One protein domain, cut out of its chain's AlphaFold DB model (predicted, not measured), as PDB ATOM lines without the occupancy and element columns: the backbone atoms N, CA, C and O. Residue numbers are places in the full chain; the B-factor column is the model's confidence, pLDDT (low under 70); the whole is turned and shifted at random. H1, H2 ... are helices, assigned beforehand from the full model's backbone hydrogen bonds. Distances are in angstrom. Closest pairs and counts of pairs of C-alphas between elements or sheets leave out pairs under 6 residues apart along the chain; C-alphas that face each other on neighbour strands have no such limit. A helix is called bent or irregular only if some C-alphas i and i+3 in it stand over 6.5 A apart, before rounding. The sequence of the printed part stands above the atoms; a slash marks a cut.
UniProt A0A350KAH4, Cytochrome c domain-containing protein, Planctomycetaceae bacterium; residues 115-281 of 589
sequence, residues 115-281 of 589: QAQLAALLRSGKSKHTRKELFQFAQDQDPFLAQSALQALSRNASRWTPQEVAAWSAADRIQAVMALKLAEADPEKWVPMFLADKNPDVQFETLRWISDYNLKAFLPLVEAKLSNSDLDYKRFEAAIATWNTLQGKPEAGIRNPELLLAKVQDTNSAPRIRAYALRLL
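What this domain is: This is residues 115 to 281 of the 589 residues of the protein "Cytochrome c domain-containing protein" of Planctomycetaceae bacterium (UniProt A0A350KAH4). A curved stack of short helices wound back and forth like a solenoid: H5, H7 and H9 stand side by side in one layer, with H4, H6 and H8 in a second layer alongside. H3 crosses H5 at one end of the stack, with H1 and H2 packed on H3, and the hairpin of H10 and H11 closes the other end. The printed part has 167 residues with eleven named helices, H1 to H11 in chain order, and no named strand; the class is all helix. It is compact, with a radius of gyration of the C-alphas of 17.8 A, and elongated, spanning 56 by 31 by 26 A.

How they stand to each other: The longest helix, H3, residues 143 to 157, touches H1, residues 115 to 124, the same way at a shallow tilt of 28 degrees; the closest C-alphas, of Ala 119 and Leu 145, are 4.9 A apart. H2, residues 131 to 138, forms a helical hairpin with H3, closest at Ala 138 and Ala 146, with C-alphas 3.9 A apart. H5, residues 170 to 182, touches H3 about perpendicular, at 73 degrees, closest at the C-alphas of Ser 154 and Ala 179, 4.4 A. H7, residues 200 to 212, touches H5 the same way at a shallow tilt of 10 degrees, closest at the C-alphas of Ile 174 and Val 202, 4.9 A. H7, H8, residues 216 to 225, and H9, residues 233 to 246, form an up and down bundle, each running against the one before. H7 and H9 are closest at the C-alphas of Ser 211 and Thr 242, 4.9 A. H4, residues 162 to 166, and H6, residues 187 to 195, only just touch, with 3 pairs of C-alphas within 8 A, closest at Pro 162 and Trp 190, 6.8 A. H10, residues 257 to 265, and H11, residues 271 to 280, form a hairpin; H11 only just touches H9, with 3 pairs. Every O i to N i+4 pair is within hydrogen-bond range in H1, H2, H4, H5, H7, H9, H10 and H11, against 9 of 11 in H3, 3 of 5 in H6 and 4 of 6 in H8.

Where its parts are: H1 begins at C-alpha 115 (349.101, 355.505, 321.841), and H11 ends at C-alpha 280 (310.774, 340.703, 330.217). H3 is 20.1 A long, H9 19.9 A, H5 18.7 A and H7 18.3 A. H6 and H8 are irregular: C-alphas 189 and 192 are 7.3 A apart, and C-alphas 217 and 220 are 7.6 A apart.

The domain as a whole: The C-alphas farthest apart, of Gln 117 and Thr 267, are 56.9 A apart. The printed part has no cut and no long link. Its mean pLDDT is 94.9, and no printed residue is under 70.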
ATOM      1  N   GLN A 115     350.454 355.948 322.176       95.75
ATOM      2  CA  GLN A 115     349.101 355.505 321.841       95.75
ATOM      3  C   GLN A 115     348.309 356.613 321.139       95.75
ATOM      4  O   GLN A 115     347.679 356.355 320.117       95.75
ATOM      5  N   ALA A 116     348.390 357.861 321.615       95.50
ATOM      6  CA  ALA A 116     347.732 359.001 320.974       95.50
ATOM      7  C   ALA A 116     348.296 359.277 319.572       95.50
ATOM      8  O   ALA A 116     347.533 359.519 318.633       95.50
ATOM      9  N   GLN A 117     349.621 359.192 319.413       95.94
ATOM     10  CA  GLN A 117     350.293 359.317 318.115       95.94
ATOM     11  C   GLN A 117     349.858 358.203 317.153       95.94
ATOM     12  O   GLN A 117     349.503 358.486 316.008       95.94
ATOM     13  N   LEU A 118     349.825 356.952 317.622       96.81
ATOM     14  CA  LEU A 118     349.374 355.805 316.836       96.81
ATOM     15  C   LEU A 118     347.901 355.940 316.435       96.81
ATOM     16  O   LEU A 118     347.570 355.793 315.261       96.81
ATOM     17  N   ALA A 119     347.018 356.289 317.371       96.81
ATOM     18  CA  ALA A 119     345.601 356.491 317.094       96.81
ATOM     19  C   ALA A 119     345.389 357.597 316.044       96.81
ATOM     20  O   ALA A 119     344.614 357.423 315.104       96.81
ATOM     21  N   ALA A 120     346.127 358.710 316.132       96.06
ATOM     22  CA  ALA A 120     346.101 359.763 315.116       96.06
ATOM     23  C   ALA A 120     346.604 359.269 313.744       96.06
ATOM     24  O   ALA A 120     345.974 359.552 312.720       96.06
ATOM     25  N   LEU A 121     347.691 358.490 313.712       96.44
ATOM     26  CA  LEU A 121     348.222 357.894 312.484       96.44
ATOM     27  C   LEU A 121     347.196 356.958 311.823       96.44
ATOM     28  O   LEU A 121     346.954 357.071 310.618       96.44
ATOM     29  N   LEU A 122     346.552 356.089 312.604       96.69
ATOM     30  CA  LEU A 122     345.499 355.176 312.149       96.69
ATOM     31  C   LEU A 122     344.295 355.942 311.582       96.69
ATOM     32  O   LEU A 122     343.867 355.672 310.456       96.69
ATOM     33  N   ARG A 123     343.807 356.972 312.290       94.75
ATOM     34  CA  ARG A 123     342.715 357.837 311.802       94.75
ATOM     35  C   ARG A 123     343.077 358.594 310.533       94.75
ATOM     36  O   ARG A 123     342.205 358.796 309.701       94.75
ATOM     37  N   SER A 124     344.340 358.963 310.332       94.69
ATOM     38  CA  SER A 124     344.763 359.696 309.130       94.69
ATOM     39  C   SER A 124     344.798 358.852 307.849       94.69
ATOM     40  O   SER A 124     344.912 359.408 306.762       94.69
ATOM     41  N   GLY A 125     344.757 357.518 307.958       91.12
ATOM     42  CA  GLY A 125     344.921 356.613 306.813       91.12
ATOM     43  C   GLY A 125     346.361 356.462 306.317       91.12
ATOM     44  O   GLY A 125     346.599 355.713 305.378       91.12
ATOM     45  N   LYS A 126     347.337 357.113 306.963       90.12
ATOM     46  CA  LYS A 126     348.769 357.030 306.613       90.12
ATOM     47  C   LYS A 126     349.491 355.830 307.236       90.12
ATOM     48  O   LYS A 126     350.697 355.672 307.058       90.12
ATOM     49  N   SER A 127     348.780 355.017 308.013       87.94
ATOM     50  CA  SER A 127     349.348 353.835 308.654       87.94
ATOM     51  C   SER A 127     349.739 352.764 307.629       87.94
ATOM     52  O   SER A 127     349.014 352.532 306.665       87.94
ATOM     53  N   LYS A 128     350.870 352.090 307.867       90.75
ATOM     54  CA  LYS A 128     351.352 350.938 307.084       90.75
ATOM     55  C   LYS A 128     351.195 349.603 307.828       90.75
ATOM     56  O   LYS A 128     351.797 348.615 307.424       90.75
ATOM     57  N   HIS A 129     350.430 349.583 308.923       96.12
ATOM     58  CA  HIS A 129     350.215 348.366 309.702       96.12
ATOM     59  C   HIS A 129     349.455 347.312 308.896       96.12
ATOM     60  O   HIS A 129     348.545 347.611 308.118       96.12
ATOM     61  N   THR A 130     349.839 346.061 309.104       95.44
ATOM     62  CA  THR A 130     349.201 344.887 308.520       95.44
ATOM     63  C   THR A 130     347.799 344.683 309.092       95.44
ATOM     64  O   THR A 130     347.486 345.110 310.202       95.44
ATOM     65  N   ARG A 131     346.949 343.939 308.372       94.44
ATOM     66  CA  ARG A 131     345.607 343.557 308.852       94.44
ATOM     67  C   ARG A 131     345.649 342.914 310.245       94.44
ATOM     68  O   ARG A 131     344.797 343.207 311.073       94.44
ATOM     69  N   LYS A 132     346.640 342.051 310.497       95.06
ATOM     70  CA  LYS A 132     346.797 341.346 311.776       95.06
ATOM     71  C   LYS A 132     347.080 342.316 312.927       95.06
ATOM     72  O   LYS A 132     346.442 342.214 313.967       95.06
ATOM     73  N   GLU A 133     347.983 343.276 312.728       97.25
ATOM     74  CA  GLU A 133     348.270 344.314 313.730       97.25
ATOM     75  C   GLU A 133     347.053 345.209 313.972       97.25
ATOM     76  O   GLU A 133     346.729 345.520 315.112       97.25
ATOM     77  N   LEU A 134     346.330 345.585 312.912       97.38
ATOM     78  CA  LEU A 134     345.125 346.400 313.049       97.38
ATOM     79  C   LEU A 134     344.026 345.690 313.851       97.38
ATOM     80  O   LEU A 134     343.375 346.336 314.669       97.38
ATOM     81  N   PHE A 135     343.837 344.380 313.671       97.44
ATOM     82  CA  PHE A 135     342.911 343.607 314.505       97.44
ATOM     83  C   PHE A 135     343.349 343.533 315.966       97.44
ATOM     84  O   PHE A 135     342.499 343.635 316.849       97.44
ATOM     85  N   GLN A 136     344.654 343.413 316.226       96.94
ATOM     86  CA  GLN A 136     345.188 343.462 317.586       96.94
ATOM     87  C   GLN A 136     344.911 344.824 318.237       96.94
ATOM     88  O   GLN A 136     344.430 344.873 319.364       96.94
ATOM     89  N   PHE A 137     345.148 345.927 317.522       97.50
ATOM     90  CA  PHE A 137     344.854 347.269 318.032       97.50
ATOM     91  C   PHE A 137     343.354 347.514 318.215       97.50
ATOM     92  O   PHE A 137     342.972 348.191 319.158       97.50
ATOM     93  N   ALA A 138     342.493 346.950 317.361       96.81
ATOM     94  CA  ALA A 138     341.036 347.047 317.497       96.81
ATOM     95  C   ALA A 138     340.488 346.323 318.746       96.81
ATOM     96  O   ALA A 138     339.339 346.535 319.126       96.81
ATOM     97  N   GLN A 139     341.308 345.488 319.386       95.31
ATOM     98  CA  GLN A 139     341.006 344.776 320.632       95.31
ATOM     99  C   GLN A 139     341.752 345.369 321.842       95.31
ATOM    100  O   GLN A 139     341.771 344.762 322.912       95.31
ATOM    101  N   ASP A 140     342.395 346.530 321.682       95.06
ATOM    102  CA  ASP A 140     343.119 347.200 322.762       95.06
ATOM    103  C   ASP A 140     342.160 347.674 323.870       95.06
ATOM    104  O   ASP A 140     341.008 348.031 323.614       95.06
ATOM    105  N   GLN A 141     342.647 347.690 325.115       92.31
ATOM    106  CA  GLN A 141     341.893 348.186 326.273       92.31
ATOM    107  C   GLN A 141     341.645 349.696 326.193       92.31
ATOM    108  O   GLN A 141     340.733 350.212 326.836       92.31
ATOM    109  N   ASP A 142     342.451 350.414 325.412       94.38
ATOM    110  CA  ASP A 142     342.217 351.805 325.073       94.38
ATOM    111  C   ASP A 142     341.135 351.932 323.980       94.38
ATOM    112  O   ASP A 142     341.408 351.682 322.798       94.38
ATOM    113  N   PRO A 143     339.917 352.395 324.321       93.19
ATOM    114  CA  PRO A 143     338.805 352.423 323.376       93.19
ATOM    115  C   PRO A 143     339.026 353.409 322.221       93.19
ATOM    116  O   PRO A 143     338.474 353.228 321.134       93.19
ATOM    117  N   PHE A 144     339.837 354.454 322.416       94.88
ATOM    118  CA  PHE A 144     340.111 355.446 321.376       94.88
ATOM    119  C   PHE A 144     341.129 354.916 320.368       94.88
ATOM    120  O   PHE A 144     341.011 355.190 319.166       94.88
ATOM    121  N   LEU A 145     342.115 354.146 320.837       96.62
ATOM    122  CA  LEU A 145     343.026 353.416 319.960       96.62
ATOM    123  C   LEU A 145     342.278 352.316 319.199       96.62
ATOM    124  O   LEU A 145     342.373 352.278 317.969       96.62
ATOM    125  N   ALA A 146     341.471 351.516 319.898       97.00
ATOM    126  CA  ALA A 146     340.662 350.455 319.307       97.00
ATOM    127  C   ALA A 146     339.737 350.973 318.199       97.00
ATOM    128  O   ALA A 146     339.777 350.485 317.066       97.00
ATOM    129  N   GLN A 147     338.997 352.053 318.465       96.44
ATOM    130  CA  GLN A 147     338.140 352.688 317.462       96.44
ATOM    131  C   GLN A 147     338.933 353.217 316.255       96.44
ATOM    132  O   GLN A 147     338.479 353.131 315.112       96.44
ATOM    133  N   SER A 148     340.131 353.760 316.482       97.19
ATOM    134  CA  SER A 148     340.984 354.271 315.400       97.19
ATOM    135  C   SER A 148     341.511 353.146 314.509       97.19
ATOM    136  O   SER A 148     341.586 353.306 313.289       97.19
ATOM    137  N   ALA A 149     341.850 351.999 315.101       97.75
ATOM    138  CA  ALA A 149     342.242 350.799 314.373       97.75
ATOM    139  C   ALA A 149     341.074 350.213 313.572       97.75
ATOM    140  O   ALA A 149     341.249 349.859 312.406       97.75
ATOM    141  N   LEU A 150     339.868 350.205 314.144       97.06
ATOM    142  CA  LEU A 150     338.656 349.774 313.456       97.06
ATOM    143  C   LEU A 150     338.341 350.652 312.232       97.06
ATOM    144  O   LEU A 150     338.035 350.135 311.157       97.06
ATOM    145  N   GLN A 151     338.508 351.973 312.351       96.38
ATOM    146  CA  GLN A 151     338.406 352.890 311.209       96.38
ATOM    147  C   GLN A 151     339.487 352.623 310.147       96.38
ATOM    148  O   GLN A 151     339.256 352.813 308.954       96.38
ATOM    149  N   ALA A 152     340.687 352.193 310.544       97.06
ATOM    150  CA  ALA A 152     341.722 351.804 309.591       97.06
ATOM    151  C   ALA A 152     341.390 350.480 308.878       97.06
ATOM    152  O   ALA A 152     341.625 350.372 307.672       97.06
ATOM    153  N   LEU A 153     340.805 349.507 309.587       96.94
ATOM    154  CA  LEU A 153     340.307 348.251 309.015       96.94
ATOM    155  C   LEU A 153     339.189 348.495 307.996       96.94
ATOM    156  O   LEU A 153     339.249 347.938 306.898       96.94
ATOM    157  N   SER A 154     338.213 349.353 308.319       96.81
ATOM    158  CA  SER A 154     337.035 349.592 307.468       96.81
ATOM    159  C   SER A 154     337.403 350.079 306.061       96.81
ATOM    160  O   SER A 154     336.803 349.645 305.082       96.81
ATOM    161  N   ARG A 155     338.473 350.873 305.916       94.25
ATOM    162  CA  ARG A 155     338.970 351.346 304.605       94.25
ATOM    163  C   ARG A 155     339.339 350.229 303.631       94.25
ATOM    164  O   ARG A 155     339.326 350.451 302.425       94.25
ATOM    165  N   ASN A 156     339.705 349.057 304.146       90.94
ATOM    166  CA  ASN A 156     340.067 347.894 303.337       90.94
ATOM    167  C   ASN A 156     339.010 346.783 303.391       90.94
ATOM    168  O   ASN A 156     339.190 345.757 302.735       90.94
ATOM    169  N   ALA A 157     337.923 346.967 304.148       94.31
ATOM    170  CA  ALA A 157     336.944 345.916 304.412       94.31
ATOM    171  C   ALA A 157     336.172 345.478 303.158       94.31
ATOM    172  O   ALA A 157     335.828 344.306 303.020       94.31
ATOM    173  N   SER A 158     335.993 346.381 302.189       88.12
ATOM    174  CA  SER A 158     335.365 346.079 300.893       88.12
ATOM    175  C   SER A 158     336.111 345.020 300.071       88.12
ATOM    176  O   SER A 158     335.513 344.393 299.198       88.12
ATOM    177  N   ARG A 159     337.400 344.785 300.354       92.31
ATOM    178  CA  ARG A 159     338.230 343.779 299.668       92.31
ATOM    179  C   ARG A 159     338.090 342.375 300.250       92.31
ATOM    180  O   ARG A 159     338.621 341.440 299.667       92.31
ATOM    181  N   TRP A 160     337.440 342.222 301.402       96.81
ATOM    182  CA  TRP A 160     337.319 340.926 302.063       96.81
ATOM    183  C   TRP A 160     336.251 340.047 301.403       96.81
ATOM    184  O   TRP A 160     335.242 340.520 300.857       96.81
ATOM    185  N   THR A 161     336.449 338.737 301.504       96.56
ATOM    186  CA  THR A 161     335.467 337.731 301.090       96.56
ATOM    187  C   THR A 161     334.886 336.978 302.296       96.56
ATOM    188  O   THR A 161     335.577 336.814 303.305       96.56
ATOM    189  N   PRO A 162     333.637 336.480 302.216       96.50
ATOM    190  CA  PRO A 162     333.027 335.688 303.286       96.50
ATOM    191  C   PRO A 162     333.874 334.471 303.672       96.50
ATOM    192  O   PRO A 162     334.070 334.202 304.852       96.50
ATOM    193  N   GLN A 163     334.460 333.791 302.682       95.69
ATOM    194  CA  GLN A 163     335.319 332.627 302.902       95.69
ATOM    195  C   GLN A 163     336.576 332.970 303.713       95.69
ATOM    196  O   GLN A 163     336.922 332.243 304.642       95.69
ATOM    197  N   GLU A 164     337.248 334.079 303.395       96.06
ATOM    198  CA  GLU A 164     338.424 334.521 304.151       96.06
ATOM    199  C   GLU A 164     338.062 334.877 305.591       96.06
ATOM    200  O   GLU A 164     338.750 334.447 306.515       96.06
ATOM    201  N   VAL A 165     336.986 335.646 305.785       97.00
ATOM    202  CA  VAL A 165     336.559 336.095 307.117       97.00
ATOM    203  C   VAL A 165     336.091 334.920 307.972       97.00
ATOM    204  O   VAL A 165     336.374 334.890 309.168       97.00
ATOM    205  N   ALA A 166     335.437 333.917 307.378       96.12
ATOM    206  CA  ALA A 166     334.988 332.716 308.085       96.12
ATOM    207  C   ALA A 166     336.151 331.951 308.737       96.12
ATOM    208  O   ALA A 166     335.969 331.336 309.787       96.12
ATOM    209  N   ALA A 167     337.345 332.020 308.141       96.50
ATOM    210  CA  ALA A 167     338.550 331.367 308.644       96.50
ATOM    211  C   ALA A 167     339.275 332.161 309.750       96.50
ATOM    212  O   ALA A 167     340.234 331.654 310.333       96.50
ATOM    213  N   TRP A 168     338.872 333.403 310.037       96.94
ATOM    214  CA  TRP A 168     339.513 334.219 311.073       96.94
ATOM    215  C   TRP A 168     339.122 333.777 312.481       96.94
ATOM    216  O   TRP A 168     338.154 333.041 312.672       96.94
ATOM    217  N   SER A 169     339.866 334.243 313.487       97.44
ATOM    218  CA  SER A 169     339.520 334.006 314.890       97.44
ATOM    219  C   SER A 169     338.164 334.634 315.235       97.44
ATOM    220  O   SER A 169     337.737 335.595 314.598       97.44
ATOM    221  N   ALA A 170     337.474 334.126 316.260       97.44
ATOM    222  CA  ALA A 170     336.188 334.698 316.665       97.44
ATOM    223  C   ALA A 170     336.307 336.187 317.043       97.44
ATOM    224  O   ALA A 170     335.461 336.982 316.645       97.44
ATOM    225  N   ALA A 171     337.388 336.569 317.731       96.50
ATOM    226  CA  ALA A 171     337.649 337.957 318.101       96.50
ATOM    227  C   ALA A 171     337.815 338.863 316.868       96.50
ATOM    228  O   ALA A 171     337.208 339.930 316.798       96.50
ATOM    229  N   ASP A 172     338.545 338.402 315.849       97.69
ATOM    230  CA  ASP A 172     338.707 339.153 314.599       97.69
ATOM    231  C   ASP A 172     337.396 339.231 313.810       97.69
ATOM    232  O   ASP A 172     337.118 340.258 313.194       97.69
ATOM    233  N   ARG A 173     336.556 338.187 313.839       98.19
ATOM    234  CA  ARG A 173     335.239 338.211 313.180       98.19
ATOM    235  C   ARG A 173     334.286 339.217 313.827       98.19
ATOM    236  O   ARG A 173     333.580 339.905 313.098       98.19
ATOM    237  N   ILE A 174     334.316 339.381 315.153       97.81
ATOM    238  CA  ILE A 174     333.556 340.439 315.851       97.81
ATOM    239  C   ILE A 174     333.987 341.822 315.336       97.81
ATOM    240  O   ILE A 174     333.153 342.638 314.942       97.81
ATOM    241  N   GLN A 175     335.298 342.067 315.262       97.81
ATOM    242  CA  GLN A 175     335.845 343.312 314.713       97.81
ATOM    243  C   GLN A 175     335.517 343.477 313.220       97.81
ATOM    244  O   GLN A 175     335.253 344.590 312.764       97.81
ATOM    245  N   ALA A 176     335.479 342.383 312.457       98.00
ATOM    246  CA  ALA A 176     335.131 342.396 311.042       98.00
ATOM    247  C   ALA A 176     333.687 342.856 310.808       98.00
ATOM    248  O   ALA A 176     333.477 343.681 309.922       98.00
ATOM    249  N   VAL A 177     332.720 342.402 311.619       98.06
ATOM    250  CA  VAL A 177     331.322 342.878 311.562       98.06
ATOM    251  C   VAL A 177     331.276 344.400 311.713       98.06
ATOM    252  O   VAL A 177     330.684 345.094 310.886       98.06
ATOM    253  N   MET A 178     331.958 344.942 312.726       96.94
ATOM    254  CA  MET A 178     331.972 346.386 312.972       96.94
ATOM    255  C   MET A 178     332.715 347.164 311.873       96.94
ATOM    256  O   MET A 178     332.262 348.234 311.466       96.94
ATOM    257  N   ALA A 179     333.824 346.632 311.349       97.56
ATOM    258  CA  ALA A 179     334.585 347.259 310.268       97.56
ATOM    259  C   ALA A 179     333.801 347.280 308.947       97.56
ATOM    260  O   ALA A 179     333.810 348.297 308.259       97.56
ATOM    261  N   LEU A 180     333.108 346.189 308.607       97.88
ATOM    262  CA  LEU A 180     332.251 346.085 307.420       97.88
ATOM    263  C   LEU A 180     331.050 347.021 307.513       97.88
ATOM    264  O   LEU A 180     330.731 347.700 306.540       97.88
ATOM    265  N   LYS A 181     330.441 347.122 308.697       95.62
ATOM    266  CA  LYS A 181     329.376 348.086 308.977       95.62
ATOM    267  C   LYS A 181     329.848 349.530 308.790       95.62
ATOM    268  O   LYS A 181     329.191 350.296 308.099       95.62
ATOM    269  N   LEU A 182     331.007 349.894 309.351       95.12
ATOM    270  CA  LEU A 182     331.611 351.222 309.152       95.12
ATOM    271  C   LEU A 182     332.017 351.494 307.698       95.12
ATOM    272  O   LEU A 182     332.138 352.652 307.314       95.12
ATOM    273  N   ALA A 183     332.279 350.445 306.919       96.06
ATOM    274  CA  ALA A 183     332.578 350.534 305.495       96.06
ATOM    275  C   ALA A 183     331.320 350.538 304.613       96.06
ATOM    276  O   ALA A 183     331.464 350.551 303.393       96.06
ATOM    277  N   GLU A 184     330.123 350.473 305.211       95.56
ATOM    278  CA  GLU A 184     328.840 350.363 304.508       95.56
ATOM    279  C   GLU A 184     328.824 349.200 303.498       95.56
ATOM    280  O   GLU A 184     328.326 349.312 302.379       95.56
ATOM    281  N   ALA A 185     329.413 348.063 303.884       96.44
ATOM    282  CA  ALA A 185     329.440 346.871 303.045       96.44
ATOM    283  C   ALA A 185     328.024 346.320 302.796       96.44
ATOM    284  O   ALA A 185     327.154 346.417 303.658       96.44
ATOM    285  N   ASP A 186     327.830 345.675 301.642       96.31
ATOM    286  CA  ASP A 186     326.557 345.052 301.266       96.31
ATOM    287  C   ASP A 186     326.111 343.998 302.303       96.31
ATOM    288  O   ASP A 186     326.761 342.954 302.435       96.31
ATOM    289  N   PRO A 187     325.014 344.232 303.044       96.69
ATOM    290  CA  PRO A 187     324.591 343.324 304.093       96.69
ATOM    291  C   PRO A 187     324.083 341.979 303.561       96.69
ATOM    292  O   PRO A 187     324.179 340.994 304.296       96.69
ATOM    293  N   GLU A 188     323.596 341.882 302.317       96.75
ATOM    294  CA  GLU A 188     323.116 340.610 301.745       96.75
ATOM    295  C   GLU A 188     324.243 339.578 301.653       96.75
ATOM    296  O   GLU A 188     324.047 338.396 301.945       96.75
ATOM    297  N   LYS A 189     325.458 340.050 301.360       96.06
ATOM    298  CA  LYS A 189     326.675 339.235 301.311       96.06
ATOM    299  C   LYS A 189     327.128 338.721 302.685       96.06
ATOM    300  O   LYS A 189     327.751 337.662 302.757       96.06
ATOM    301  N   TRP A 190     326.880 339.465 303.765       97.62
ATOM    302  CA  TRP A 190     327.559 339.254 305.055       97.62
ATOM    303  C   TRP A 190     326.645 338.799 306.192       97.62
ATOM    304  O   TRP A 190     327.030 337.927 306.975       97.62
ATOM    305  N   VAL A 191     325.441 339.365 306.301       97.44
ATOM    306  CA  VAL A 191     324.532 339.116 307.430       97.44
ATOM    307  C   VAL A 191     324.179 337.632 307.585       97.44
ATOM    308  O   VAL A 191     324.303 337.135 308.708       97.44
ATOM    309  N   PRO A 192     323.808 336.879 306.525       97.44
ATOM    310  CA  PRO A 192     323.469 335.463 306.676       97.44
ATOM    311  C   PRO A 192     324.620 334.630 307.258       97.44
ATOM    312  O   PRO A 192     324.398 333.795 308.133       97.44
ATOM    313  N   MET A 193     325.854 334.899 306.821       96.81
ATOM    314  CA  MET A 193     327.051 334.217 307.311       96.81
ATOM    315  C   MET A 193     327.294 334.511 308.794       96.81
ATOM    316  O   MET A 193     327.443 333.580 309.585       96.81
ATOM    317  N   PHE A 194     327.338 335.786 309.188       97.69
ATOM    318  CA  PHE A 194     327.663 336.145 310.570       97.69
ATOM    319  C   PHE A 194     326.550 335.786 311.554       97.69
ATOM    320  O   PHE A 194     326.820 335.395 312.689       97.69
ATOM    321  N   LEU A 195     325.290 335.844 311.127       96.00
ATOM    322  CA  LEU A 195     324.182 335.423 311.974       96.00
ATOM    323  C   LEU A 195     324.169 333.893 312.166       96.00
ATOM    324  O   LEU A 195     323.695 333.407 313.194       96.00
ATOM    325  N   ALA A 196     324.722 333.124 311.224       94.88
ATOM    326  CA  ALA A 196     324.933 331.679 311.346       94.88
ATOM    327  C   ALA A 196     326.225 331.291 312.100       94.88
ATOM    328  O   ALA A 196     326.453 330.104 312.334       94.88
ATOM    329  N   ASP A 197     327.056 332.258 312.506       96.44
ATOM    330  CA  ASP A 197     328.330 332.010 313.190       96.44
ATOM    331  C   ASP A 197     328.142 331.240 314.509       96.44
ATOM    332  O   ASP A 197     327.132 331.395 315.190       96.44
ATOM    333  N   LYS A 198     329.118 330.419 314.910       94.31
ATOM    334  CA  LYS A 198     329.072 329.680 316.185       94.31
ATOM    335  C   LYS A 198     329.330 330.573 317.402       94.31
ATOM    336  O   LYS A 198     328.941 330.210 318.508       94.31
ATOM    337  N   ASN A 199     330.011 331.703 317.224       96.00
ATOM    338  CA  ASN A 199     330.340 332.612 318.312       96.00
ATOM    339  C   ASN A 199     329.154 333.556 318.622       96.00
ATOM    340  O   ASN A 199     328.657 334.234 317.718       96.00
ATOM    341  N   PRO A 200     328.707 333.638 319.890       95.62
ATOM    342  CA  PRO A 200     327.542 334.433 320.272       95.62
ATOM    343  C   PRO A 200     327.736 335.944 320.082       95.62
ATOM    344  O   PRO A 200     326.787 336.633 319.712       95.62
ATOM    345  N   ASP A 201     328.944 336.472 320.273       96.12
ATOM    346  CA  ASP A 201     329.201 337.906 320.130       96.12
ATOM    347  C   ASP A 201     329.234 338.343 318.660       96.12
ATOM    348  O   ASP A 201     328.773 339.438 318.340       96.12
ATOM    349  N   VAL A 202     329.660 337.468 317.739       98.00
ATOM    350  CA  VAL A 202     329.514 337.714 316.289       98.00
ATOM    351  C   VAL A 202     328.033 337.836 315.920       98.00
ATOM    352  O   VAL A 202     327.635 338.785 315.241       98.00
ATOM    353  N   GLN A 203     327.193 336.918 316.411       97.56
ATOM    354  CA  GLN A 203     325.746 336.982 316.184       97.56
ATOM    355  C   GLN A 203     325.131 338.249 316.794       97.56
ATOM    356  O   GLN A 203     324.302 338.896 316.155       97.56
ATOM    357  N   PHE A 204     325.540 338.619 318.010       97.25
ATOM    358  CA  PHE A 204     325.067 339.819 318.701       97.25
ATOM    359  C   PHE A 204     325.396 341.100 317.924       97.25
ATOM    360  O   PHE A 204     324.498 341.904 317.666       97.25
ATOM    361  N   GLU A 205     326.647 341.277 317.487       97.75
ATOM    362  CA  GLU A 205     327.030 342.439 316.674       97.75
ATOM    363  C   GLU A 205     326.325 342.451 315.311       97.75
ATOM    364  O   GLU A 205     325.989 343.515 314.789       97.75
ATOM    365  N   THR A 206     326.009 341.278 314.761       98.25
ATOM    366  CA  THR A 206     325.226 341.168 313.521       98.25
ATOM    367  C   THR A 206     323.779 341.614 313.719       98.25
ATOM    368  O   THR A 206     323.264 342.377 312.905       98.25
ATOM    369  N   LEU A 207     323.125 341.215 314.817       98.25
ATOM    370  CA  LEU A 207     321.786 341.706 315.178       98.25
ATOM    371  C   LEU A 207     321.782 343.232 315.345       98.25
ATOM    372  O   LEU A 207     320.900 343.912 314.820       98.25
ATOM    373  N   ARG A 208     322.818 343.791 315.987       97.19
ATOM    374  CA  ARG A 208     323.003 345.248 316.083       97.19
ATOM    375  C   ARG A 208     323.153 345.902 314.713       97.19
ATOM    376  O   ARG A 208     322.558 346.948 314.486       97.19
ATOM    377  N   TRP A 209     323.918 345.311 313.791       97.81
ATOM    378  CA  TRP A 209     324.031 345.827 312.422       97.81
ATOM    379  C   TRP A 209     322.664 345.856 311.720       97.81
ATOM    380  O   TRP A 209     322.280 346.904 311.199       97.81
ATOM    381  N   ILE A 210     321.897 344.762 311.783       98.38
ATOM    382  CA  ILE A 210     320.539 344.684 311.216       98.38
ATOM    383  C   ILE A 210     319.637 345.787 311.783       98.38
ATOM    384  O   ILE A 210     318.958 346.474 311.018       98.38
ATOM    385  N   SER A 211     319.639 345.965 313.108       97.31
ATOM    386  CA  SER A 211     318.802 346.961 313.784       97.31
ATOM    387  C   SER A 211     319.213 348.395 313.441       97.31
ATOM    388  O   SER A 211     318.352 349.205 313.106       97.31
ATOM    389  N   ASP A 212     320.507 348.716 313.494       95.81
ATOM    390  CA  ASP A 212     321.005 350.088 313.324       95.81
ATOM    391  C   ASP A 212     320.731 350.650 311.920       95.81
ATOM    392  O   ASP A 212     320.514 351.850 311.773       95.81
ATOM    393  N   TYR A 213     320.697 349.784 310.901       95.81
ATOM    394  CA  TYR A 213     320.378 350.153 309.514       95.81
ATOM    395  C   TYR A 213     318.947 349.772 309.099       95.81
ATOM    396  O   TYR A 213     318.588 349.928 307.934       95.81
ATOM    397  N   ASN A 214     318.120 349.284 310.032       96.94
ATOM    398  CA  ASN A 214     316.736 348.862 309.789       96.94
ATOM    399  C   ASN A 214     316.588 347.924 308.568       96.94
ATOM    400  O   ASN A 214     315.751 348.134 307.685       96.94
ATOM    401  N   LEU A 215     317.433 346.891 308.495       97.56
ATOM    402  CA  LEU A 215     317.544 346.002 307.334       97.56
ATOM    403  C   LEU A 215     316.392 344.977 307.275       97.56
ATOM    404  O   LEU A 215     316.556 343.800 307.604       97.56
ATOM    405  N   LYS A 216     315.207 345.423 306.840       97.56
ATOM    406  CA  LYS A 216     313.953 344.639 306.850       97.56
ATOM    407  C   LYS A 216     314.009 343.303 306.108       97.56
ATOM    408  O   LYS A 216     313.308 342.376 306.506       97.56
ATOM    409  N   ALA A 217     314.849 343.178 305.079       97.56
ATOM    410  CA  ALA A 217     315.012 341.936 304.318       97.56
ATOM    411  C   ALA A 217     315.449 340.742 305.193       97.56
ATOM    412  O   ALA A 217     315.150 339.598 304.866       97.56
ATOM    413  N   PHE A 218     316.099 340.996 306.337       98.19
ATOM    414  CA  PHE A 218     316.573 339.949 307.247       98.19
ATOM    415  C   PHE A 218     315.590 339.599 308.371       98.19
ATOM    416  O   PHE A 218     315.936 338.788 309.232       98.19
ATOM    417  N   LEU A 219     314.367 340.148 308.372       97.50
ATOM    418  CA  LEU A 219     313.342 339.805 309.365       97.50
ATOM    419  C   LEU A 219     313.133 338.281 309.511       97.50
ATOM    420  O   LEU A 219     313.177 337.813 310.651       97.50
ATOM    421  N   PRO A 220     313.035 337.476 308.427       97.12
ATOM    422  CA  PRO A 220     312.888 336.023 308.556       97.12
ATOM    423  C   PRO A 220     314.052 335.350 309.301       97.12
ATOM    424  O   PRO A 220     313.851 334.406 310.063       97.12
ATOM    425  N   LEU A 221     315.282 335.851 309.134       96.44
ATOM    426  CA  LEU A 221     316.448 335.316 309.841       96.44
ATOM    427  C   LEU A 221     316.426 335.672 311.334       96.44
ATOM    428  O   LEU A 221     316.823 334.858 312.170       96.44
ATOM    429  N   VAL A 222     315.944 336.868 311.680       96.44
ATOM    430  CA  VAL A 222     315.755 337.285 313.079       96.44
ATOM    431  C   VAL A 222     314.671 336.432 313.751       96.44
ATOM    432  O   VAL A 222     314.863 335.968 314.875       96.44
ATOM    433  N   GLU A 223     313.567 336.150 313.059       94.00
ATOM    434  CA  GLU A 223     312.488 335.278 313.552       94.00
ATOM    435  C   GLU A 223     312.946 333.828 313.750       94.00
ATOM    436  O   GLU A 223     312.638 333.209 314.776       94.00
ATOM    437  N   ALA A 224     313.756 333.309 312.824       92.12
ATOM    438  CA  ALA A 224     314.395 332.007 312.975       92.12
ATOM    439  C   ALA A 224     315.307 331.968 314.213       92.12
ATOM    440  O   ALA A 224     315.300 330.986 314.959       92.12
ATOM    441  N   LYS A 225     316.048 333.050 314.498       91.69
ATOM    442  CA  LYS A 225     316.880 333.144 315.709       91.69
ATOM    443  C   LYS A 225     316.064 333.185 316.994       91.69
ATOM    444  O   LYS A 225     316.428 332.492 317.938       91.69
ATOM    445  N   LEU A 226     314.943 333.903 317.020       90.00
ATOM    446  CA  LEU A 226     314.010 333.921 318.159       90.00
ATOM    447  C   LEU A 226     313.309 332.580 318.420       90.00
ATOM    448  O   LEU A 226     312.621 332.431 319.431       90.00
ATOM    449  N   SER A 227     313.433 331.629 317.502       85.12
ATOM    450  CA  SER A 227     312.885 330.276 317.635       85.12
ATOM    451  C   SER A 227     313.976 329.242 317.939       85.12
ATOM    452  O   SER A 227     313.681 328.067 318.125       85.12
ATOM    453  N   ASN A 228     315.241 329.670 318.011       85.06
ATOM    454  CA  ASN A 228     316.376 328.800 318.285       85.06
ATOM    455  C   ASN A 228     316.532 328.562 319.796       85.06
ATOM    456  O   ASN A 228     316.589 329.508 320.586       85.06
ATOM    457  N   SER A 229     316.664 327.296 320.187       82.81
ATOM    458  CA  SER A 229     316.859 326.889 321.578       82.81
ATOM    459  C   SER A 229     318.185 327.347 322.176       82.81
ATOM    460  O   SER A 229     318.246 327.444 323.391       82.81
ATOM    461  N   ASP A 230     319.212 327.651 321.375       85.38
ATOM    462  CA  ASP A 230     320.580 327.980 321.812       85.38
ATOM    463  C   ASP A 230     320.844 329.483 322.006       85.38
ATOM    464  O   ASP A 230     321.973 329.897 322.303       85.38
ATOM    465  N   LEU A 231     319.801 330.310 321.937       90.62
ATOM    466  CA  LEU A 231     319.894 331.741 322.211       90.62
ATOM    467  C   LEU A 231     320.115 332.003 323.709       90.62
ATOM    468  O   LEU A 231     319.296 331.601 324.538       90.62
ATOM    469  N   ASP A 232     321.245 332.608 324.078       91.94
ATOM    470  CA  ASP A 232     321.449 333.112 325.443       91.94
ATOM    471  C   ASP A 232     320.637 334.392 325.682       91.94
ATOM    472  O   ASP A 232     320.050 334.958 324.755       91.94
ATOM    473  N   TYR A 233     320.594 334.848 326.932       90.56
ATOM    474  CA  TYR A 233     319.774 335.991 327.321       90.56
ATOM    475  C   TYR A 233     320.149 337.288 326.578       90.56
ATOM    476  O   TYR A 233     319.269 337.971 326.056       90.56
ATOM    477  N   LYS A 234     321.449 337.587 326.440       91.12
ATOM    478  CA  LYS A 234     321.951 338.785 325.739       91.12
ATOM    479  C   LYS A 234     321.531 338.785 324.266       91.12
ATOM    480  O   LYS A 234     321.067 339.801 323.743       91.12
ATOM    481  N   ARG A 235     321.668 337.647 323.579       94.00
ATOM    482  CA  ARG A 235     321.231 337.496 322.184       94.00
ATOM    483  C   ARG A 235     319.711 337.477 322.051       94.00
ATOM    484  O   ARG A 235     319.209 337.972 321.047       94.00
ATOM    485  N   PHE A 236     318.980 336.965 323.040       94.88
ATOM    486  CA  PHE A 236     317.520 337.042 323.075       94.88
ATOM    487  C   PHE A 236     317.045 338.495 323.150       94.88
ATOM    488  O   PHE A 236     316.236 338.908 322.320       94.88
ATOM    489  N   GLU A 237     317.611 339.304 324.049       94.12
ATOM    490  CA  GLU A 237     317.322 340.742 324.123       94.12
ATOM    491  C   GLU A 237     317.641 341.452 322.799       94.12
ATOM    492  O   GLU A 237     316.796 342.177 322.268       94.12
ATOM    493  N   ALA A 238     318.818 341.196 322.222       95.56
ATOM    494  CA  ALA A 238     319.206 341.777 320.939       95.56
ATOM    495  C   ALA A 238     318.261 341.369 319.797       95.56
ATOM    496  O   ALA A 238     317.886 342.212 318.982       95.56
ATOM    497  N   ALA A 239     317.842 340.104 319.742       96.44
ATOM    498  CA  ALA A 239     316.951 339.601 318.703       96.44
ATOM    499  C   ALA A 239     315.536 340.185 318.827       96.44
ATOM    500  O   ALA A 239     314.966 340.593 317.817       96.44
ATOM    501  N   ILE A 240     314.993 340.307 320.046       95.94
ATOM    502  CA  ILE A 240     313.695 340.957 320.288       95.94
ATOM    503  C   ILE A 240     313.756 342.443 319.912       95.94
ATOM    504  O   ILE A 240     312.864 342.933 319.218       95.94
ATOM    505  N   ALA A 241     314.805 343.157 320.335       96.31
ATOM    506  CA  ALA A 241     314.993 344.566 319.987       96.31
ATOM    507  C   ALA A 241     315.089 344.758 318.470       96.31
ATOM    508  O   ALA A 241     314.403 345.613 317.911       96.31
ATOM    509  N   THR A 242     315.874 343.912 317.800       97.88
ATOM    510  CA  THR A 242     316.009 343.925 316.339       97.88
ATOM    511  C   THR A 242     314.664 343.661 315.669       97.88
ATOM    512  O   THR A 242     314.259 344.429 314.802       97.88
ATOM    513  N   TRP A 243     313.927 342.631 316.099       97.25
ATOM    514  CA  TRP A 243     312.608 342.306 315.552       97.25
ATOM    515  C   TRP A 243     311.632 343.479 315.694       97.25
ATOM    516  O   TRP A 243     311.006 343.875 314.715       97.25
ATOM    517  N   ASN A 244     311.555 344.105 316.874       96.56
ATOM    518  CA  ASN A 244     310.684 345.262 317.098       96.56
ATOM    519  C   ASN A 244     311.064 346.462 316.217       96.56
ATOM    520  O   ASN A 244     310.175 347.102 315.654       96.56
ATOM    521  N   THR A 245     312.361 346.736 316.040       96.88
ATOM    522  CA  THR A 245     312.843 347.768 315.110       96.88
ATOM    523  C   THR A 245     312.401 347.478 313.675       96.88
ATOM    524  O   THR A 245     311.808 348.349 313.036       96.88
ATOM    525  N   LEU A 246     312.612 346.252 313.183       97.00
ATOM    526  CA  LEU A 246     312.239 345.861 311.816       97.00
ATOM    527  C   LEU A 246     310.721 345.907 311.580       97.00
ATOM    528  O   LEU A 246     310.277 346.250 310.481       97.00
ATOM    529  N   GLN A 247     309.930 345.645 312.623       96.00
ATOM    530  CA  GLN A 247     308.469 345.780 312.624       96.00
ATOM    531  C   GLN A 247     307.981 347.236 312.743       96.00
ATOM    532  O   GLN A 247     306.777 347.485 312.816       96.00
ATOM    533  N   GLY A 248     308.890 348.216 312.764       94.69
ATOM    534  CA  GLY A 248     308.555 349.639 312.837       94.69
ATOM    535  C   GLY A 248     308.129 350.119 314.226       94.69
ATOM    536  O   GLY A 248     307.495 351.166 314.321       94.69
ATOM    537  N   LYS A 249     308.470 349.372 315.285       93.75
ATOM    538  CA  LYS A 249     308.196 349.708 316.695       93.75
ATOM    539  C   LYS A 249     309.480 349.748 317.543       93.75
ATOM    540  O   LYS A 249     309.557 349.055 318.564       93.75
ATOM    541  N   PRO A 250     310.525 350.501 317.148       91.50
ATOM    542  CA  PRO A 250     311.796 350.535 317.883       91.50
ATOM    543  C   PRO A 250     311.635 350.989 319.345       91.50
ATOM    544  O   PRO A 250     312.386 350.559 320.220       91.50
ATOM    545  N   GLU A 251     310.625 351.805 319.647       86.44
ATOM    546  CA  GLU A 251     310.298 352.264 320.998       86.44
ATOM    547  C   GLU A 251     309.853 351.142 321.945       86.44
ATOM    548  O   GLU A 251     309.952 351.305 323.163       86.44
ATOM    549  N   ALA A 252     309.396 350.001 321.413       87.62
ATOM    550  CA  ALA A 252     309.068 348.828 322.219       87.62
ATOM    551  C   ALA A 252     310.326 348.135 322.776       87.62
ATOM    552  O   ALA A 252     310.241 347.427 323.786       87.62
ATOM    553  N   GLY A 253     311.494 348.347 322.151       90.69
ATOM    554  CA  GLY A 253     312.780 347.796 322.578       90.69
ATOM    555  C   GLY A 253     312.706 346.292 322.842       90.69
ATOM    556  O   GLY A 253     312.372 345.515 321.955       90.69
ATOM    557  N   ILE A 254     312.975 345.879 324.082       91.31
ATOM    558  CA  ILE A 254     312.916 344.470 324.515       91.31
ATOM    559  C   ILE A 254     311.602 344.086 325.220       91.31
ATOM    560  O   ILE A 254     311.488 342.981 325.736       91.31
ATOM    561  N   ARG A 255     310.621 344.996 325.315       88.31
ATOM    562  CA  ARG A 255     309.439 344.861 326.192       88.31
ATOM    563  C   ARG A 255     308.099 344.894 325.453       88.31
ATOM    564  O   ARG A 255     307.102 345.312 326.031       88.31
ATOM    565  N   ASN A 256     308.061 344.447 324.199       91.12
ATOM    566  CA  ASN A 256     306.811 344.261 323.453       91.12
ATOM    567  C   ASN A 256     305.942 343.173 324.130       91.12
ATOM    568  O   ASN A 256     306.308 341.996 324.055       91.12
ATOM    569  N   PRO A 257     304.820 343.517 324.794       90.19
ATOM    570  CA  PRO A 257     304.061 342.552 325.586       90.19
ATOM    571  C   PRO A 257     303.414 341.459 324.736       90.19
ATOM    572  O   PRO A 257     303.379 340.309 325.168       90.19
ATOM    573  N   GLU A 258     302.927 341.792 323.538       90.56
ATOM    574  CA  GLU A 258     302.279 340.830 322.646       90.56
ATOM    575  C   GLU A 258     303.264 339.755 322.175       90.56
ATOM    576  O   GLU A 258     302.976 338.563 322.279       90.56
ATOM    577  N   LEU A 259     304.453 340.165 321.721       92.06
ATOM    578  CA  LEU A 259     305.505 339.247 321.278       92.06
ATOM    579  C   LEU A 259     306.002 338.358 322.422       92.06
ATOM    580  O   LEU A 259     306.158 337.148 322.254       92.06
ATOM    581  N   LEU A 260     306.267 338.957 323.584       94.44
ATOM    582  CA  LEU A 260     306.762 338.222 324.745       94.44
ATOM    583  C   LEU A 260     305.719 337.218 325.244       94.44
ATOM    584  O   LEU A 260     306.066 336.074 325.525       94.44
ATOM    585  N   LEU A 261     304.439 337.602 325.299       94.25
ATOM    586  CA  LEU A 261     303.369 336.689 325.696       94.25
ATOM    587  C   LEU A 261     303.229 335.528 324.705       94.25
ATOM    588  O   LEU A 261     303.134 334.381 325.141       94.25
ATOM    589  N   ALA A 262     303.290 335.806 323.399       93.56
ATOM    590  CA  ALA A 262     303.279 334.765 322.374       93.56
ATOM    591  C   ALA A 262     304.442 333.776 322.565       93.56
ATOM    592  O   ALA A 262     304.246 332.566 322.477       93.56
ATOM    593  N   LYS A 263     305.637 334.267 322.917       93.81
ATOM    594  CA  LYS A 263     306.795 333.409 323.211       93.81
ATOM    595  C   LYS A 263     306.653 332.608 324.503       93.81
ATOM    596  O   LYS A 263     307.107 331.474 324.546       93.81
ATOM    597  N   VAL A 264     305.994 333.136 325.534       95.06
ATOM    598  CA  VAL A 264     305.659 332.360 326.746       95.06
ATOM    599  C   VAL A 264     304.678 331.220 326.422       95.06
ATOM    600  O   VAL A 264     304.803 330.117 326.965       95.06
ATOM    601  N   GLN A 265     303.715 331.478 325.535       93.44
ATOM    602  CA  GLN A 265     302.665 330.534 325.132       93.44
ATOM    603  C   GLN A 265     303.143 329.455 324.153       93.44
ATOM    604  O   GLN A 265     302.548 328.382 324.109       93.44
ATOM    605  N   ASP A 266     304.207 329.714 323.398       92.62
ATOM    606  CA  ASP A 266     304.745 328.780 322.411       92.62
ATOM    607  C   ASP A 266     305.357 327.535 323.075       92.62
ATOM    608  O   ASP A 266     306.457 327.570 323.628       92.62
ATOM    609  N   THR A 267     304.645 326.411 323.003       92.00
ATOM    610  CA  THR A 267     305.087 325.121 323.551       92.00
ATOM    611  C   THR A 267     306.236 324.493 322.766       92.00
ATOM    612  O   THR A 267     306.876 323.586 323.288       92.00
ATOM    613  N   ASN A 268     306.515 324.962 321.544       90.81
ATOM    614  CA  ASN A 268     307.661 324.504 320.755       90.81
ATOM    615  C   ASN A 268     308.950 325.254 321.123       90.81
ATOM    616  O   ASN A 268     310.047 324.783 320.825       90.81
ATOM    617  N   SER A 269     308.835 326.416 321.774       91.38
ATOM    618  CA  SER A 269     309.987 327.162 322.272       91.38
ATOM    619  C   SER A 269     310.616 326.451 323.476       91.38
ATOM    620  O   SER A 269     309.924 325.996 324.387       91.38
ATOM    621  N   ALA A 270     311.952 326.411 323.519       92.31
ATOM    622  CA  ALA A 270     312.681 325.831 324.647       92.31
ATOM    623  C   ALA A 270     312.302 326.525 325.977       92.31
ATOM    624  O   ALA A 270     312.144 327.753 325.987       92.31
ATOM    625  N   PRO A 271     312.222 325.796 327.112       94.56
ATOM    626  CA  PRO A 271     311.818 326.360 328.403       94.56
ATOM    627  C   PRO A 271     312.569 327.638 328.789       94.56
ATOM    628  O   PRO A 271     311.947 328.620 329.187       94.56
ATOM    629  N   ARG A 272     313.884 327.689 328.553       92.69
ATOM    630  CA  ARG A 272     314.719 328.879 328.796       92.69
ATOM    631  C   ARG A 272     314.289 330.123 328.010       92.69
ATOM    632  O   ARG A 272     314.320 331.223 328.549       92.69
ATOM    633  N   ILE A 273     313.846 329.971 326.760       93.88
ATOM    634  CA  ILE A 273     313.383 331.089 325.922       93.88
ATOM    635  C   ILE A 273     312.051 331.612 326.453       93.88
ATOM    636  O   ILE A 273     311.858 332.821 326.582       93.88
ATOM    637  N   ARG A 274     311.158 330.697 326.847       95.56
ATOM    638  CA  ARG A 274     309.894 331.033 327.516       95.56
ATOM    639  C   ARG A 274     310.161 331.742 328.848       95.56
ATOM    640  O   ARG A 274     309.484 332.715 329.166       95.56
ATOM    641  N   ALA A 275     311.193 331.319 329.577       95.19
ATOM    642  CA  ALA A 275     311.646 331.931 330.821       95.19
ATOM    643  C   ALA A 275     312.159 333.368 330.592       95.19
ATOM    644  O   ALA A 275     311.741 334.288 331.293       95.19
ATOM    645  N   TYR A 276     312.986 333.600 329.567       94.75
ATOM    646  CA  TYR A 276     313.442 334.943 329.181       94.75
ATOM    647  C   TYR A 276     312.297 335.849 328.724       94.75
ATOM    648  O   TYR A 276     312.263 337.031 329.070       94.75
ATOM    649  N   ALA A 277     311.332 335.308 327.981       94.75
ATOM    650  CA  ALA A 277     310.153 336.060 327.579       94.75
ATOM    651  C   ALA A 277     309.314 336.472 328.801       94.75
ATOM    652  O   ALA A 277     308.940 337.639 328.938       94.75
ATOM    653  N   LEU A 278     309.097 335.538 329.732       94.62
ATOM    654  CA  LEU A 278     308.382 335.776 330.984       94.62
ATOM    655  C   LEU A 278     309.088 336.820 331.861       94.62
ATOM    656  O   LEU A 278     308.432 337.692 332.427       94.62
ATOM    657  N   ARG A 279     310.423 336.785 331.908       93.12
ATOM    658  CA  ARG A 279     311.275 337.756 332.609       93.12
ATOM    659  C   ARG A 279     311.047 339.196 332.156       93.12
ATOM    660  O   ARG A 279     311.069 340.113 332.978       93.12
ATOM    661  N   LEU A 280     310.891 339.390 330.848       91.69
ATOM    662  CA  LEU A 280     310.774 340.703 330.217       91.69
ATOM    663  C   LEU A 280     309.335 341.222 330.162       91.69
ATOM    664  O   LEU A 280     309.138 342.410 329.881       91.69
ATOM    665  N   LEU A 281     308.339 340.370 330.436       89.88
ATOM    666  CA  LEU A 281     306.938 340.774 330.446       89.88
ATOM    667  C   LEU A 281     306.700 341.867 331.506       89.88
ATOM    668  O   LEU A 281     307.004 341.671 332.685       89.88
TER     669      LEU A 281